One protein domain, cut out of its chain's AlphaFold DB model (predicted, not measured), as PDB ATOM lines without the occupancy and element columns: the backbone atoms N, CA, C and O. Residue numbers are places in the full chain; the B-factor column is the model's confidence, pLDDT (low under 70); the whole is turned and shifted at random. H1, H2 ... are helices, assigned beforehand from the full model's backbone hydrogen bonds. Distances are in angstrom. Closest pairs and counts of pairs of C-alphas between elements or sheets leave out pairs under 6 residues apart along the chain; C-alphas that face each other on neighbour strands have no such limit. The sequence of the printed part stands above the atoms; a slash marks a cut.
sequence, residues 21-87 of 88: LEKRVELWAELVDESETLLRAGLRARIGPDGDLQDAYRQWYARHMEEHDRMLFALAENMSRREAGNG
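What this domain is: This is residues 21 to 87 of the 88 residues of an uncharacterized protein of Pirellulales bacterium (UniProt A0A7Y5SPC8). Two long helices, H1 and H2, meet near their ends at one corner and spread from it as an open L, with a tight loop, residues 48 to 52, at the corner. Beyond the corner both arms stick out free, residues 21 to 38 of H1 and residues 61 to 87, of which 61 to 85 belong to H2. The printed part has 67 residues with two named helices, H1 then H2, and no named strand; its class is all helix. It is extended, with a radius of gyration of the C-alphas of 18.5 A, and flat, with spans of 58 by 36 by 13 A.

How they stand to each other: H1, residues 21 to 47, touches H2, residues 53 to 85, with 8 pairs of C-alphas within 8 A. H1 touches H2 with residues 40 to 47 alone, and H2 touches H1 with residues 53 to 57 alone. The closest C-alphas of the two helices are those of Arg 44 and Leu 53, 6.2 A apart. Their lines stand at a steep tilt of 63 degrees, and they run opposite ways. Their centres are 21.9 A apart. In H1 and H2 every O i to N i+4 pair is within hydrogen-bond range.

Where its parts are: H1 begins at C-alpha 21, at (8.297, 38.345, 19.625), and ends at C-alpha 47, at (9.969, 43.442, -19.163), 39.2 A from first to last C-alpha. H2, the longest helix with 33 residues, measures 48.0 A from C-alpha 53 to C-alpha 85, the latter at (41.893, 16.767, 5.869).

The domain as a whole: The two C-alphas farthest apart are those of Asp 50 and Gly 87, at 59.3 A. The printed part has no cut, and the link from H1 to H2 is tight. The mean pLDDT of the printed part is 93.0; residues 85 to 87 are under 70.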
ATOM      1  N   LEU A  21       8.132  39.260  20.760       95.81
ATOM      2  CA  LEU A  21       8.297  38.345  19.625       95.81
ATOM      3  C   LEU A  21       7.279  38.609  18.508       95.81
ATOM      4  O   LEU A  21       7.676  38.693  17.352       95.81
ATOM      5  N   GLU A  22       6.008  38.796  18.858       97.38
ATOM      6  CA  GLU A  22       4.920  39.076  17.911       97.38
ATOM      7  C   GLU A  22       5.224  40.302  17.043       97.38
ATOM      8  O   GLU A  22       5.154  40.228  15.819       97.38
ATOM      9  N   LYS A  23       5.691  41.399  17.652       96.56
ATOM     10  CA  LYS A  23       6.071  42.613  16.916       96.56
ATOM     11  C   LYS A  23       7.295  42.427  16.034       96.56
ATOM     12  O   LYS A  23       7.369  43.023  14.968       96.56
ATOM     13  N   ARG A  24       8.245  41.582  16.435       96.19
ATOM     14  CA  ARG A  24       9.381  41.246  15.563       96.19
ATOM     15  C   ARG A  24       8.945  40.428  14.350       96.19
ATOM     16  O   ARG A  24       9.485  40.640  13.272       96.19
ATOM     17  N   VAL A  25       7.985  39.520  14.525       96.00
ATOM     18  CA  VAL A  25       7.417  38.731  13.422       96.00
ATOM     19  C   VAL A  25       6.627  39.626  12.467       96.00
ATOM     20  O   VAL A  25       6.806  39.498  11.262       96.00
ATOM     21  N   GLU A  26       5.826  40.562  12.982       97.19
ATOM     22  CA  GLU A  26       5.118  41.549  12.153       97.19
ATOM     23  C   GLU A  26       6.089  42.390  11.309       97.19
ATOM     24  O   GLU A  26       5.932  42.460  10.095       97.19
ATOM     25  N   LEU A  27       7.133  42.957  11.926       95.62
ATOM     26  CA  LEU A  27       8.144  43.742  11.206       95.62
ATOM     27  C   LEU A  27       8.903  42.909  10.164       95.62
ATOM     28  O   LEU A  27       9.276  43.413   9.108       95.62
ATOM     29  N   TRP A  28       9.158  41.634  10.460       94.88
ATOM     30  CA  TRP A  28       9.762  40.722   9.494       94.88
ATOM     31  C   TRP A  28       8.829  40.459   8.307       94.88
ATOM     32  O   TRP A  28       9.295  40.474   7.172       94.88
ATOM     33  N   ALA A  29       7.532  40.261   8.550       96.62
ATOM     34  CA  ALA A  29       6.549  40.061   7.489       96.62
ATOM     35  C   ALA A  29       6.432  41.303   6.592       96.62
ATOM     36  O   ALA A  29       6.521  41.181   5.376       96.62
ATOM     37  N   GLU A  30       6.357  42.497   7.186       97.06
ATOM     38  CA  GLU A  30       6.349  43.767   6.448       97.06
ATOM     39  C   GLU A  30       7.601  43.920   5.573       97.06
ATOM     40  O   GLU A  30       7.511  44.253   4.393       97.06
ATOM     41  N   LEU A  31       8.780  43.589   6.109       95.94
ATOM     42  CA  LEU A  31      10.019  43.610   5.333       95.94
ATOM     43  C   LEU A  31       9.978  42.642   4.139       95.94
ATOM     44  O   LEU A  31      10.514  42.966   3.074       95.94
ATOM     45  N   VAL A  32       9.387  41.456   4.303       96.69
ATOM     46  CA  VAL A  32       9.231  40.474   3.220       96.69
ATOM     47  C   VAL A  32       8.300  41.018   2.132       96.69
ATOM     48  O   VAL A  32       8.671  40.969   0.958       96.69
ATOM     49  N   ASP A  33       7.165  41.605   2.508       97.06
ATOM     50  CA  ASP A  33       6.189  42.182   1.572       97.06
ATOM     51  C   ASP A  33       6.782  43.363   0.779       97.06
ATOM     52  O   ASP A  33       6.635  43.461  -0.447       97.06
ATOM     53  N   GLU A  34       7.528  44.242   1.453       97.44
ATOM     54  CA  GLU A  34       8.235  45.356   0.809       97.44
ATOM     55  C   GLU A  34       9.336  44.855  -0.136       97.44
ATOM     56  O   GLU A  34       9.499  45.350  -1.257       97.44
ATOM     57  N   SER A  35      10.061  43.810   0.267       96.31
ATOM     58  CA  SER A  35      11.074  43.177  -0.584       96.31
ATOM     59  C   SER A  35      10.450  42.563  -1.841       96.31
ATOM     60  O   SER A  35      11.000  42.713  -2.938       96.31
ATOM     61  N   GLU A  36       9.287  41.915  -1.721       95.25
ATOM     62  CA  GLU A  36       8.547  41.385  -2.870       95.25
ATOM     63  C   GLU A  36       8.074  42.511  -3.800       95.25
ATOM     64  O   GLU A  36       8.205  42.407  -5.026       95.25
ATOM     65  N   THR A  37       7.585  43.615  -3.235       97.00
ATOM     66  CA  THR A  37       7.155  44.795  -3.996       97.00
ATOM     67  C   THR A  37       8.306  45.376  -4.817       97.00
ATOM     68  O   THR A  37       8.158  45.602  -6.024       97.00
ATOM     69  N   LEU A  38       9.482  45.545  -4.205       97.56
ATOM     70  CA  LEU A  38      10.688  46.018  -4.887       97.56
ATOM     71  C   LEU A  38      11.131  45.068  -6.006       97.56
ATOM     72  O   LEU A  38      11.444  45.513  -7.115       97.56
ATOM     73  N   LEU A  39      11.121  43.759  -5.748       96.75
ATOM     74  CA  LEU A  39      11.447  42.750  -6.753       96.75
ATOM     75  C   LEU A  39      10.496  42.833  -7.953       96.75
ATOM     76  O   LEU A  39      10.946  42.895  -9.101       96.75
ATOM     77  N   ARG A  40       9.183  42.873  -7.708       96.44
ATOM     78  CA  ARG A  40       8.164  42.975  -8.762       96.44
ATOM     79  C   ARG A  40       8.302  44.269  -9.558       96.44
ATOM     80  O   ARG A  40       8.194  44.232 -10.784       96.44
ATOM     81  N   ALA A  41       8.595  45.388  -8.900       97.06
ATOM     82  CA  ALA A  41       8.867  46.657  -9.572       97.06
ATOM     83  C   ALA A  41      10.105  46.565 -10.483       97.06
ATOM     84  O   ALA A  41      10.054  46.980 -11.642       97.06
ATOM     85  N   GLY A  42      11.190  45.950 -10.002       97.31
ATOM     86  CA  GLY A  42      12.399  45.717 -10.795       97.31
ATOM     87  C   GLY A  42      12.161  44.805 -12.002       97.31
ATOM     88  O   GLY A  42      12.639  45.091 -13.102       97.31
ATOM     89  N   LEU A  43      11.383  43.731 -11.838       97.75
ATOM     90  CA  LEU A  43      10.988  42.856 -12.945       97.75
ATOM     91  C   LEU A  43      10.124  43.602 -13.963       97.75
ATOM     92  O   LEU A  43      10.398  43.523 -15.161       97.75
ATOM     93  N   ARG A  44       9.145  44.388 -13.499       97.25
ATOM     94  CA  ARG A  44       8.291  45.211 -14.362       97.25
ATOM     95  C   ARG A  44       9.110  46.204 -15.187       97.25
ATOM     96  O   ARG A  44       8.879  46.323 -16.388       97.25
ATOM     97  N   ALA A  45      10.095  46.862 -14.580       97.44
ATOM     98  CA  ALA A  45      10.988  47.780 -15.284       97.44
ATOM     99  C   ALA A  45      11.803  47.086 -16.393       97.44
ATOM    100  O   ALA A  45      12.126  47.712 -17.398       97.44
ATOM    101  N   ARG A  46      12.120  45.793 -16.234       96.81
ATOM    102  CA  ARG A  46      12.891  45.015 -17.217       96.81
ATOM    103  C   ARG A  46      12.061  44.503 -18.389       96.81
ATOM    104  O   ARG A  46      12.573  44.464 -19.501       96.81
ATOM    105  N   ILE A  47      10.830  44.060 -18.138       97.69
ATOM    106  CA  ILE A  47       9.969  43.442 -19.163       97.69
ATOM    107  C   ILE A  47       9.035  44.445 -19.852       97.69
ATOM    108  O   ILE A  47       8.450  44.125 -20.882       97.69
ATOM    109  N   GLY A  48       8.891  45.650 -19.293       95.75
ATOM    110  CA  GLY A  48       7.989  46.680 -19.798       95.75
ATOM    111  C   GLY A  48       6.534  46.526 -19.322       95.75
ATOM    112  O   GLY A  48       6.196  45.604 -18.573       95.75
ATOM    113  N   PRO A  49       5.646  47.458 -19.720       94.12
ATOM    114  CA  PRO A  49       4.251  47.486 -19.271       94.12
ATOM    115  C   PRO A  49       3.427  46.295 -19.779       94.12
ATOM    116  O   PRO A  49       2.565  45.810 -19.050       94.12
ATOM    117  N   ASP A  50       3.743  45.786 -20.971       96.44
ATOM    118  CA  ASP A  50       3.000  44.696 -21.618       96.44
ATOM    119  C   ASP A  50       3.577  43.305 -21.313       96.44
ATOM    120  O   ASP A  50       3.011  42.288 -21.710       96.44
ATOM    121  N   GLY A  51       4.715  43.242 -20.615       95.25
ATOM    122  CA  GLY A  51       5.354  41.981 -20.256       95.25
ATOM    123  C   GLY A  51       4.581  41.212 -19.182       95.25
ATOM    124  O   GLY A  51       3.990  41.799 -18.268       95.25
ATOM    125  N   ASP A  52       4.638  39.882 -19.257       97.62
ATOM    126  CA  ASP A  52       4.061  38.992 -18.248       97.62
ATOM    127  C   ASP A  52       4.918  38.996 -16.971       97.62
ATOM    128  O   ASP A  52       5.966  38.353 -16.873       97.62
ATOM    129  N   LEU A  53       4.461  39.751 -15.970       96.94
ATOM    130  CA  LEU A  53       5.147  39.872 -14.685       96.94
ATOM    131  C   LEU A  53       5.182  38.552 -13.905       96.94
ATOM    132  O   LEU A  53       6.132  38.311 -13.159       96.94
ATOM    133  N   GLN A  54       4.165  37.705 -14.056       96.62
ATOM    134  CA  GLN A  54       4.083  36.453 -13.316       96.62
ATOM    135  C   GLN A  54       5.057  35.424 -13.885       96.62
ATOM    136  O   GLN A  54       5.734  34.730 -13.124       96.62
ATOM    137  N   ASP A  55       5.166  35.355 -15.209       97.81
ATOM    138  CA  ASP A  55       6.168  34.523 -15.866       97.81
ATOM    139  C   ASP A  55       7.592  35.009 -15.549       97.81
ATOM    140  O   ASP A  55       8.435  34.222 -15.114       97.81
ATOM    141  N   ALA A  56       7.838  36.322 -15.617       97.56
ATOM    142  CA  ALA A  56       9.126  36.909 -15.244       97.56
ATOM    143  C   ALA A  56       9.525  36.593 -13.791       97.56
ATOM    144  O   ALA A  56      10.689  36.287 -13.516       97.56
ATOM    145  N   TYR A  57       8.566  36.624 -12.861       96.88
ATOM    146  CA  TYR A  57       8.789  36.237 -11.467       96.88
ATOM    147  C   TYR A  57       9.151  34.753 -11.336       96.88
ATOM    148  O   TYR A  57      10.110  34.416 -10.642       96.88
ATOM    149  N   ARG A  58       8.438  33.858 -12.032       96.81
ATOM    150  CA  ARG A  58       8.730  32.413 -12.020       96.81
ATOM    151  C   ARG A  58      10.120  32.105 -12.563       96.81
ATOM    152  O   ARG A  58      10.848  31.331 -11.947       96.81
ATOM    153  N   GLN A  59      10.497  32.726 -13.678       96.88
ATOM    154  CA  GLN A  59      11.831  32.566 -14.259       96.88
ATOM    155  C   GLN A  59      12.921  33.083 -13.314       96.88
ATOM    156  O   GLN A  59      13.940  32.419 -13.117       96.88
ATOM    157  N   TRP A  60      12.699  34.251 -12.699       96.38
ATOM    158  CA  TRP A  60      13.613  34.797 -11.700       96.38
ATOM    159  C   TRP A  60      13.786  33.841 -10.518       96.38
ATOM    160  O   TRP A  60      14.921  33.539 -10.148       96.38
ATOM    161  N   TYR A  61      12.682  33.323  -9.978       95.12
ATOM    162  CA  TYR A  61      12.690  32.415  -8.836       95.12
ATOM    163  C   TYR A  61      13.406  31.101  -9.158       95.12
ATOM    164  O   TYR A  61      14.262  30.668  -8.392       95.12
ATOM    165  N   ALA A  62      13.117  30.493 -10.313       96.31
ATOM    166  CA  ALA A  62      13.760  29.252 -10.743       96.31
ATOM    167  C   ALA A  62      15.286  29.404 -10.831       96.31
ATOM    168  O   ALA A  62      16.024  28.573 -10.306       96.31
ATOM    169  N   ARG A  63      15.760  30.505 -11.426       94.75
ATOM    170  CA  ARG A  63      17.193  30.807 -11.490       94.75
ATOM    171  C   ARG A  63      17.791  31.052 -10.103       94.75
ATOM    172  O   ARG A  63      18.888  30.584  -9.825       94.75
ATOM    173  N   HIS A  64      17.082  31.776  -9.239       93.19
ATOM    174  CA  HIS A  64      17.563  32.061  -7.889       93.19
ATOM    175  C   HIS A  64      17.708  30.784  -7.048       93.19
ATOM    176  O   HIS A  64      18.715  30.610  -6.367       93.19
ATOM    177  N   MET A  65      16.748  29.860  -7.150       94.38
ATOM    178  CA  MET A  65      16.827  28.552  -6.494       94.38
ATOM    179  C   MET A  65      17.981  27.710  -7.035       94.38
ATOM    180  O   MET A  65      18.709  27.107  -6.256       94.38
ATOM    181  N   GLU A  66      18.209  27.720  -8.348       95.38
ATOM    182  CA  GLU A  66      19.348  27.017  -8.939       95.38
ATOM    183  C   GLU A  66      20.694  27.555  -8.414       95.38
ATOM    184  O   GLU A  66      21.592  26.785  -8.072       95.38
ATOM    185  N   GLU A  67      20.844  28.878  -8.317       93.62
ATOM    186  CA  GLU A  67      22.034  29.516  -7.740       93.62
ATOM    187  C   GLU A  67      22.212  29.162  -6.257       93.62
ATOM    188  O   GLU A  67      23.322  28.832  -5.825       93.62
ATOM    189  N   HIS A  68      21.121  29.187  -5.491       92.56
ATOM    190  CA  HIS A  68      21.108  28.813  -4.082       92.56
ATOM    191  C   HIS A  68      21.525  27.350  -3.870       92.56
ATOM    192  O   HIS A  68      22.388  27.067  -3.036       92.56
ATOM    193  N   ASP A  69      20.985  26.426  -4.661       94.25
ATOM    194  CA  ASP A  69      21.310  25.002  -4.569       94.25
ATOM    195  C   ASP A  69      22.782  24.749  -4.907       94.25
ATOM    196  O   ASP A  69      23.483  24.050  -4.171       94.25
ATOM    197  N   ARG A  70      23.307  25.386  -5.964       94.56
ATOM    198  CA  ARG A  70      24.743  25.318  -6.299       94.56
ATOM    199  C   ARG A  70      25.622  25.798  -5.145       94.56
ATOM    200  O   ARG A  70      26.641  25.172  -4.855       94.56
ATOM    201  N   MET A  71      25.237  26.889  -4.479       94.88
ATOM    202  CA  MET A  71      25.957  27.401  -3.312       94.88
ATOM    203  C   MET A  71      25.936  26.397  -2.152       94.88
ATOM    204  O   MET A  71      26.983  26.149  -1.548       94.88
ATOM    205  N   LEU A  72      24.780  25.797  -1.853       93.81
ATOM    206  CA  LEU A  72      24.663  24.792  -0.795       93.81
ATOM    207  C   LEU A  72      25.514  23.552  -1.083       93.81
ATOM    208  O   LEU A  72      26.217  23.079  -0.188       93.81
ATOM    209  N   PHE A  73      25.518  23.065  -2.325       94.06
ATOM    210  CA  PHE A  73      26.370  21.941  -2.717       94.06
ATOM    211  C   PHE A  73      27.858  22.267  -2.566       94.06
ATOM    212  O   PHE A  73      28.605  21.464  -2.010       94.06
ATOM    213  N   ALA A  74      28.288  23.460  -2.983       93.19
ATOM    214  CA  ALA A  74      29.673  23.895  -2.813       93.19
ATOM    215  C   ALA A  74      30.070  24.007  -1.330       93.19
ATOM    216  O   ALA A  74      31.189  23.651  -0.949       93.19
ATOM    217  N   LEU A  75      29.166  24.487  -0.471       93.25
ATOM    218  CA  LEU A  75      29.405  24.556   0.969       93.25
ATOM    219  C   LEU A  75      29.539  23.154   1.580       93.25
ATOM    220  O   LEU A  75      30.488  22.914   2.327       93.25
ATOM    221  N   ALA A  76      28.635  22.234   1.235       92.69
ATOM    222  CA  ALA A  76      28.684  20.845   1.683       92.69
ATOM    223  C   ALA A  76      29.996  20.160   1.272       92.69
ATOM    224  O   ALA A  76      30.686  19.593   2.117       92.69
ATOM    225  N   GLU A  77      30.400  20.297   0.008       92.25
ATOM    226  CA  GLU A  77      31.652  19.733  -0.500       92.25
ATOM    227  C   GLU A  77      32.884  20.290   0.242       92.25
ATOM    228  O   GLU A  77      33.805  19.554   0.600       92.25
ATOM    229  N   ASN A  78      32.890  21.596   0.534       91.19
ATOM    230  CA  ASN A  78      33.947  22.234   1.318       91.19
ATOM    231  C   ASN A  78      34.025  21.716   2.758       91.19
ATOM    232  O   ASN A  78      35.129  21.588   3.290       91.19
ATOM    233  N   MET A  79      32.886  21.431   3.393       89.56
ATOM    234  CA  MET A  79      32.858  20.849   4.737       89.56
ATOM    235  C   MET A  79      33.412  19.424   4.724       89.56
ATOM    236  O   MET A  79      34.337  19.142   5.483       89.56
ATOM    237  N   SER A  80      32.964  18.574   3.793       86.75
ATOM    238  CA  SER A  80      33.479  17.205   3.661       86.75
ATOM    239  C   SER A  80      34.989  17.165   3.402       86.75
ATOM    240  O   SER A  80      35.695  16.345   3.985       86.75
ATOM    241  N   ARG A  81      35.525  18.088   2.588       83.69
ATOM    242  CA  ARG A  81      36.980  18.216   2.381       83.69
ATOM    243  C   ARG A  81      37.742  18.569   3.661       83.69
ATOM    244  O   ARG A  81      38.823  18.035   3.886       83.69
ATOM    245  N   ARG A  82      37.208  19.474   4.489       80.25
ATOM    246  CA  ARG A  82      37.840  19.874   5.761       80.25
ATOM    247  C   ARG A  82      37.828  18.745   6.785       80.25
ATOM    248  O   ARG A  82      38.810  18.572   7.495       80.25
ATOM    249  N   GLU A  83      36.743  17.981   6.846       78.06
ATOM    250  CA  GLU A  83      36.639  16.808   7.718       78.06
ATOM    251  C   GLU A  83      37.630  15.711   7.309       78.06
ATOM    252  O   GLU A  83      38.300  15.150   8.169       78.06
ATOM    253  N   ALA A  84      37.796  15.466   6.004       74.12
ATOM    254  CA  ALA A  84      38.770  14.499   5.497       74.12
ATOM    255  C   ALA A  84      40.235  14.928   5.721       74.12
ATOM    256  O   ALA A  84      41.086  14.073   5.939       74.12
ATOM    257  N   GLY A  85      40.535  16.233   5.683       69.19
ATOM    258  CA  GLY A  85      41.893  16.767   5.869       69.19
ATOM    259  C   GLY A  85      42.331  16.976   7.326       69.19
ATOM    260  O   GLY A  85      43.521  17.091   7.580       69.19
ATOM    261  N   ASN A  86      41.401  17.014   8.287       60.16
ATOM    262  CA  ASN A  86      41.705  17.110   9.726       60.16
ATOM    263  C   ASN A  86      41.865  15.732  10.407       60.16
ATOM    264  O   ASN A  86      41.935  15.662  11.634       60.16
ATOM    265  N   GLY A  87      41.857  14.645   9.627       56.25
ATOM    266  CA  GLY A  87      42.009  13.266  10.097       56.25
ATOM    267  C   GLY A  87      43.420  12.677   9.967       56.25
ATOM    268  O   GLY A  87      43.560  11.476  10.197       56.25
TER     269      GLY A  87